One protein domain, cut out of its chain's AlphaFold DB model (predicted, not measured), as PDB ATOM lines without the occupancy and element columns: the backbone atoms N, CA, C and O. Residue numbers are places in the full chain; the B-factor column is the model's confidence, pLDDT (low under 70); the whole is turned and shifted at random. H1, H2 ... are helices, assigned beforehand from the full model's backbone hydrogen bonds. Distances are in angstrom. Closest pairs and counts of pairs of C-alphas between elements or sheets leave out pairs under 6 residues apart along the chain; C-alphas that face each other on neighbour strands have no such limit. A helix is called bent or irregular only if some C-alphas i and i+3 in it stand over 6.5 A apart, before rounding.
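This is residues 346 to 392 of the 508 residues of an uncharacterized protein of Acaromyces ingoldii (UniProt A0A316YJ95). Two helices, H2 and the longer H4, cross nearly at right angles, H2 meeting H4 with residues 382 to 386 of H4; the short helix H1 packs on H2 and comes close to H4. After H2 the backbone swings away to the small, irregular H3 and then turns into H4, which makes the longest axis. The printed part has 47 residues with four named helices, in the order H1, H2, H3, H4, and no named strand; the class is all helix. It is compact, with a radius of gyration of the C-alphas of 9.8 A and spans of 29 by 20 by 17 A.

Find C-alpha 346 at (-23.239, -2.678, 172.090); here H1 begins, and it takes residues 346 to 351. After residues 352 to 355 look for C-alpha 356 at (-18.360, 3.265, 174.977), where H2 begins; it takes residues 356 to 365 and is 14.1 A long from first to last C-alpha. H3 is residues 371 to 374; it is irregular, but only just, with C-alphas 371 and 374 standing 6.9 A apart. H4 takes residues 376 to 392, is 24.9 A long from first to last C-alpha, and ends at C-alpha 392 at (-5.100, 5.087, 160.268).

Start at H1, which touches H2; their closest C-alphas are those of Ser 346 and Ile 359, 6.4 A apart. The two run opposite ways at a steep tilt of 46 degrees. H1 is close to H4 but not clearly touching it, with the closest C-alphas, of Leu 349 and Val 383, 7.8 A apart. H2 touches H4, which meets it with residues 382 to 386 alone; look at the closest C-alphas, of Ala 362 and Ala 382, 5.4 A apart. The lines of H2 and H4 are about perpendicular, at 75 degrees. H3 is apart from H2. It is close to H4 but not clearly touching, with the closest C-alphas, of Glu 373 and Val 379, 7.3 A apart. In the backbones of H1 and H2 every O i to N i+4 pair is within hydrogen-bond range, in H4 12 of 13 are, and H3 is too short for such a pair.

The two C-alphas farthest apart are those of Pro 371 and Asp 392, 29.8 A. The printed part has no cut, and the links H1 to H2, H2 to H3 and H3 to H4 are tight. The mean pLDDT of the printed part is 82.8; look for values under 70 at residues 370 to 372 and 391 to 392.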
ATOM      1  N   SER A 346     -23.765  -3.426 170.949       86.69
ATOM      2  CA  SER A 346     -23.239  -2.678 172.090       86.69
ATOM      3  C   SER A 346     -22.741  -3.570 173.242       86.69
ATOM      4  O   SER A 346     -21.680  -3.288 173.801       86.69
ATOM      5  N   VAL A 347     -23.437  -4.669 173.563       88.50
ATOM      6  CA  VAL A 347     -22.978  -5.668 174.548       88.50
ATOM      7  C   VAL A 347     -21.758  -6.413 174.012       88.50
ATOM      8  O   VAL A 347     -20.717  -6.401 174.668       88.50
ATOM      9  N   VAL A 348     -21.831  -6.962 172.793       84.44
ATOM     10  CA  VAL A 348     -20.744  -7.758 172.189       84.44
ATOM     11  C   VAL A 348     -19.438  -6.962 172.089       84.44
ATOM     12  O   VAL A 348     -18.375  -7.460 172.462       84.44
ATOM     13  N   LEU A 349     -19.492  -5.700 171.644       86.62
ATOM     14  CA  LEU A 349     -18.301  -4.849 171.582       86.62
ATOM     15  C   LEU A 349     -17.771  -4.469 172.977       86.62
ATOM     16  O   LEU A 349     -16.557  -4.347 173.147       86.62
ATOM     17  N   SER A 350     -18.640  -4.329 173.985       88.75
ATOM     18  CA  SER A 350     -18.202  -4.066 175.364       88.75
ATOM     19  C   SER A 350     -17.522  -5.280 176.011       88.75
ATOM     20  O   SER A 350     -16.504  -5.118 176.682       88.75
ATOM     21  N   GLU A 351     -17.995  -6.501 175.734       85.44
ATOM     22  CA  GLU A 351     -17.337  -7.755 176.141       85.44
ATOM     23  C   GLU A 351     -15.984  -7.943 175.444       85.44
ATOM     24  O   GLU A 351     -15.024  -8.428 176.044       85.44
ATOM     25  N   MET A 352     -15.875  -7.487 174.192       75.44
ATOM     26  CA  MET A 352     -14.612  -7.404 173.453       75.44
ATOM     27  C   MET A 352     -13.671  -6.294 173.962       75.44
ATOM     28  O   MET A 352     -12.536  -6.198 173.490       75.44
ATOM     29  N   GLY A 353     -14.099  -5.488 174.940       86.19
ATOM     30  CA  GLY A 353     -13.275  -4.485 175.617       86.19
ATOM     31  C   GLY A 353     -13.139  -3.148 174.885       86.19
ATOM     32  O   GLY A 353     -12.187  -2.420 175.168       86.19
ATOM     33  N   TYR A 354     -14.049  -2.824 173.961       88.69
ATOM     34  CA  TYR A 354     -14.099  -1.503 173.328       88.69
ATOM     35  C   TYR A 354     -14.782  -0.481 174.242       88.69
ATOM     36  O   TYR A 354     -15.810  -0.762 174.863       88.69
ATOM     37  N   ASP A 355     -14.223   0.727 174.305       93.38
ATOM     38  CA  ASP A 355     -14.780   1.810 175.113       93.38
ATOM     39  C   ASP A 355     -16.111   2.309 174.524       93.38
ATOM     40  O   ASP A 355     -16.322   2.311 173.309       93.38
ATOM     41  N   ARG A 356     -17.014   2.803 175.381       92.62
ATOM     42  CA  ARG A 356     -18.360   3.265 174.977       92.62
ATOM     43  C   ARG A 356     -18.334   4.303 173.845       92.62
ATOM     44  O   ARG A 356     -19.241   4.316 173.020       92.62
ATOM     45  N   GLU A 357     -17.303   5.144 173.802       93.44
ATOM     46  CA  GLU A 357     -17.092   6.136 172.743       93.44
ATOM     47  C   GLU A 357     -16.763   5.474 171.395       93.44
ATOM     48  O   GLU A 357     -17.351   5.840 170.381       93.44
ATOM     49  N   GLN A 358     -15.908   4.444 171.389       93.12
ATOM     50  CA  GLN A 358     -15.593   3.654 170.192       93.12
ATOM     51  C   GLN A 358     -16.838   2.921 169.677       93.12
ATOM     52  O   GLN A 358     -17.111   2.924 168.479       93.12
ATOM     53  N   ILE A 359     -17.635   2.343 170.583       93.31
ATOM     54  CA  ILE A 359     -18.900   1.673 170.243       93.31
ATOM     55  C   ILE A 359     -19.875   2.660 169.585       93.31
ATOM     56  O   ILE A 359     -20.409   2.374 168.516       93.31
ATOM     57  N   GLN A 360     -20.074   3.841 170.180       91.62
ATOM     58  CA  GLN A 360     -20.939   4.884 169.611       91.62
ATOM     59  C   GLN A 360     -20.434   5.400 168.260       91.62
ATOM     60  O   GLN A 360     -21.236   5.691 167.375       91.62
ATOM     61  N   GLU A 361     -19.118   5.501 168.083       93.75
ATOM     62  CA  GLU A 361     -18.515   5.913 166.820       93.75
ATOM     63  C   GLU A 361     -18.689   4.856 165.721       93.75
ATOM     64  O   GLU A 361     -19.029   5.217 164.599       93.75
ATOM     65  N   ALA A 362     -18.548   3.565 166.039       91.69
ATOM     66  CA  ALA A 362     -18.803   2.472 165.099       91.69
ATOM     67  C   ALA A 362     -20.283   2.385 164.690       91.69
ATOM     68  O   ALA A 362     -20.581   2.257 163.505       91.69
ATOM     69  N   VAL A 363     -21.206   2.527 165.652       91.44
ATOM     70  CA  VAL A 363     -22.657   2.598 165.396       91.44
ATOM     71  C   VAL A 363     -22.990   3.768 164.468       91.44
ATOM     72  O   VAL A 363     -23.698   3.594 163.478       91.44
ATOM     73  N   LYS A 364     -22.415   4.947 164.736       92.44
ATOM     74  CA  LYS A 364     -22.604   6.150 163.917       92.44
ATOM     75  C   LYS A 364     -21.965   6.045 162.528       92.44
ATOM     76  O   LYS A 364     -22.506   6.588 161.573       92.44
ATOM     77  N   ALA A 365     -20.816   5.387 162.401       90.56
ATOM     78  CA  ALA A 365     -20.118   5.234 161.124       90.56
ATOM     79  C   ALA A 365     -20.805   4.246 160.168       90.56
ATOM     80  O   ALA A 365     -20.595   4.327 158.960       90.56
ATOM     81  N   LEU A 366     -21.610   3.331 160.709       90.88
ATOM     82  CA  LEU A 366     -22.408   2.362 159.959       90.88
ATOM     83  C   LEU A 366     -23.870   2.796 159.756       90.88
ATOM     84  O   LEU A 366     -24.644   2.024 159.201       90.88
ATOM     85  N   ASP A 367     -24.231   4.009 160.193       89.88
ATOM     86  CA  ASP A 367     -25.575   4.604 160.080       89.88
ATOM     87  C   ASP A 367     -26.696   3.709 160.659       89.88
ATOM     88  O   ASP A 367     -27.788   3.573 160.108       89.88
ATOM     89  N   LEU A 368     -26.399   3.046 161.785       84.25
ATOM     90  CA  LEU A 368     -27.278   2.053 162.408       84.25
ATOM     91  C   LEU A 368     -28.360   2.712 163.273       84.25
ATOM     92  O   LEU A 368     -28.295   2.695 164.503       84.25
ATOM     93  N   GLU A 369     -29.384   3.267 162.630       71.50
ATOM     94  CA  GLU A 369     -30.601   3.743 163.298       71.50
ATOM     95  C   GLU A 369     -31.714   2.677 163.271       71.50
ATOM     96  O   GLU A 369     -32.628   2.735 162.448       71.50
ATOM     97  N   GLY A 370     -31.685   1.693 164.181       66.19
ATOM     98  CA  GLY A 370     -32.797   0.737 164.284       66.19
ATOM     99  C   GLY A 370     -32.518  -0.590 165.002       66.19
ATOM    100  O   GLY A 370     -31.476  -0.757 165.631       66.19
ATOM    101  N   PRO A 371     -33.455  -1.557 164.910       58.25
ATOM    102  CA  PRO A 371     -33.353  -2.874 165.551       58.25
ATOM    103  C   PRO A 371     -32.268  -3.798 164.959       58.25
ATOM    104  O   PRO A 371     -32.102  -4.917 165.437       58.25
ATOM    105  N   ASP A 372     -31.507  -3.345 163.960       68.62
ATOM    106  CA  ASP A 372     -30.472  -4.135 163.280       68.62
ATOM    107  C   ASP A 372     -29.173  -4.317 164.099       68.62
ATOM    108  O   ASP A 372     -28.276  -5.046 163.669       68.62
ATOM    109  N   GLU A 373     -29.082  -3.756 165.317       72.56
ATOM    110  CA  GLU A 373     -27.995  -4.023 166.286       72.56
ATOM    111  C   GLU A 373     -27.811  -5.516 166.630       72.56
ATOM    112  O   GLU A 373     -26.793  -5.884 167.214       72.56
ATOM    113  N   THR A 374     -28.768  -6.389 166.300       76.81
ATOM    114  CA  THR A 374     -28.678  -7.841 166.538       76.81
ATOM    115  C   THR A 374     -28.257  -8.648 165.304       76.81
ATOM    116  O   THR A 374     -28.160  -9.873 165.381       76.81
ATOM    117  N   ASN A 375     -28.025  -8.006 164.153       82.81
ATOM    118  CA  ASN A 375     -27.601  -8.692 162.932       82.81
ATOM    119  C   ASN A 375     -26.086  -9.023 162.990       82.81
ATOM    120  O   ASN A 375     -25.270  -8.111 163.157       82.81
ATOM    121  N   PRO A 376     -25.664 -10.296 162.829       71.19
ATOM    122  CA  PRO A 376     -24.252 -10.678 162.913       71.19
ATOM    123  C   PRO A 376     -23.355  -9.994 161.867       71.19
ATOM    124  O   PRO A 376     -22.205  -9.680 162.180       71.19
ATOM    125  N   ASP A 377     -23.870  -9.699 160.668       74.00
ATOM    126  CA  ASP A 377     -23.104  -9.009 159.619       74.00
ATOM    127  C   ASP A 377     -22.786  -7.560 160.029       74.00
ATOM    128  O   ASP A 377     -21.702  -7.037 159.764       74.00
ATOM    129  N   VAL A 378     -23.717  -6.923 160.744       83.12
ATOM    130  CA  VAL A 378     -23.573  -5.565 161.280       83.12
ATOM    131  C   VAL A 378     -22.520  -5.532 162.392       83.12
ATOM    132  O   VAL A 378     -21.642  -4.666 162.382       83.12
ATOM    133  N   VAL A 379     -22.527  -6.522 163.293       79.50
ATOM    134  CA  VAL A 379     -21.475  -6.695 164.314       79.50
ATOM    135  C   VAL A 379     -20.106  -6.894 163.656       79.50
ATOM    136  O   VAL A 379     -19.134  -6.241 164.042       79.50
ATOM    137  N   GLN A 380     -20.015  -7.737 162.623       76.69
ATOM    138  CA  GLN A 380     -18.763  -7.972 161.900       76.69
ATOM    139  C   GLN A 380     -18.240  -6.696 161.212       76.69
ATOM    140  O   GLN A 380     -17.041  -6.411 161.284       76.69
ATOM    141  N   ASN A 381     -19.124  -5.896 160.611       83.19
ATOM    142  CA  ASN A 381     -18.773  -4.611 160.004       83.19
ATOM    143  C   ASN A 381     -18.313  -3.571 161.042       83.19
ATOM    144  O   ASN A 381     -17.376  -2.819 160.772       83.19
ATOM    145  N   ALA A 382     -18.891  -3.555 162.248       84.12
ATOM    146  CA  ALA A 382     -18.475  -2.641 163.316       84.12
ATOM    147  C   ALA A 382     -17.075  -2.974 163.849       84.12
ATOM    148  O   ALA A 382     -16.246  -2.079 164.029       84.12
ATOM    149  N   VAL A 383     -16.773  -4.264 164.018       80.38
ATOM    150  CA  VAL A 383     -15.424  -4.731 164.377       80.38
ATOM    151  C   VAL A 383     -14.415  -4.378 163.278       80.38
ATOM    152  O   VAL A 383     -13.332  -3.877 163.579       80.38
ATOM    153  N   LEU A 384     -14.770  -4.581 162.004       79.88
ATOM    154  CA  LEU A 384     -13.947  -4.193 160.851       79.88
ATOM    155  C   LEU A 384     -13.635  -2.690 160.826       79.88
ATOM    156  O   LEU A 384     -12.480  -2.309 160.623       79.88
ATOM    157  N   TYR A 385     -14.642  -1.844 161.056       87.94
ATOM    158  CA  TYR A 385     -14.484  -0.390 161.109       87.94
ATOM    159  C   TYR A 385     -13.503   0.032 162.213       87.94
ATOM    160  O   TYR A 385     -12.542   0.756 161.945       87.94
ATOM    161  N   LEU A 386     -13.689  -0.484 163.432       85.75
ATOM    162  CA  LEU A 386     -12.835  -0.172 164.583       85.75
ATOM    163  C   LEU A 386     -11.378  -0.607 164.368       85.75
ATOM    164  O   LEU A 386     -10.460   0.181 164.593       85.75
ATOM    165  N   VAL A 387     -11.164  -1.819 163.844       79.25
ATOM    166  CA  VAL A 387      -9.822  -2.329 163.509       79.25
ATOM    167  C   VAL A 387      -9.141  -1.493 162.419       79.25
ATOM    168  O   VAL A 387      -7.920  -1.335 162.450       79.25
ATOM    169  N   SER A 388      -9.903  -0.954 161.464       78.19
ATOM    170  CA  SER A 388      -9.364  -0.105 160.390       78.19
ATOM    171  C   SER A 388      -8.972   1.279 160.919       78.19
ATOM    172  O   SER A 388      -7.868   1.757 160.664       78.19
ATOM    173  N   LYS A 389      -9.830   1.885 161.746       86.12
ATOM    174  CA  LYS A 389      -9.616   3.216 162.330       86.12
ATOM    175  C   LYS A 389      -8.386   3.291 163.242       86.12
ATOM    176  O   LYS A 389      -7.656   4.286 163.219       86.12
ATOM    177  N   ASP A 390      -8.116   2.227 163.997       74.81
ATOM    178  CA  ASP A 390      -6.901   2.125 164.810       74.81
ATOM    179  C   ASP A 390      -5.622   2.118 163.946       74.81
ATOM    180  O   ASP A 390      -4.603   2.667 164.374       74.81
ATOM    181  N   GLN A 391      -5.659   1.579 162.719       67.62
ATOM    182  CA  GLN A 391      -4.508   1.595 161.803       67.62
ATOM    183  C   GLN A 391      -4.218   3.011 161.288       67.62
ATOM    184  O   GLN A 391      -3.078   3.475 161.408       67.62
ATOM    185  N   ASP A 392      -5.239   3.725 160.808       69.38
ATOM    186  CA  ASP A 392      -5.100   5.087 160.268       69.38
ATOM    187  C   ASP A 392      -4.555   6.075 161.312       69.38
ATOM    188  O   ASP A 392      -3.695   6.909 161.008       69.38
TER     189      ASP A 392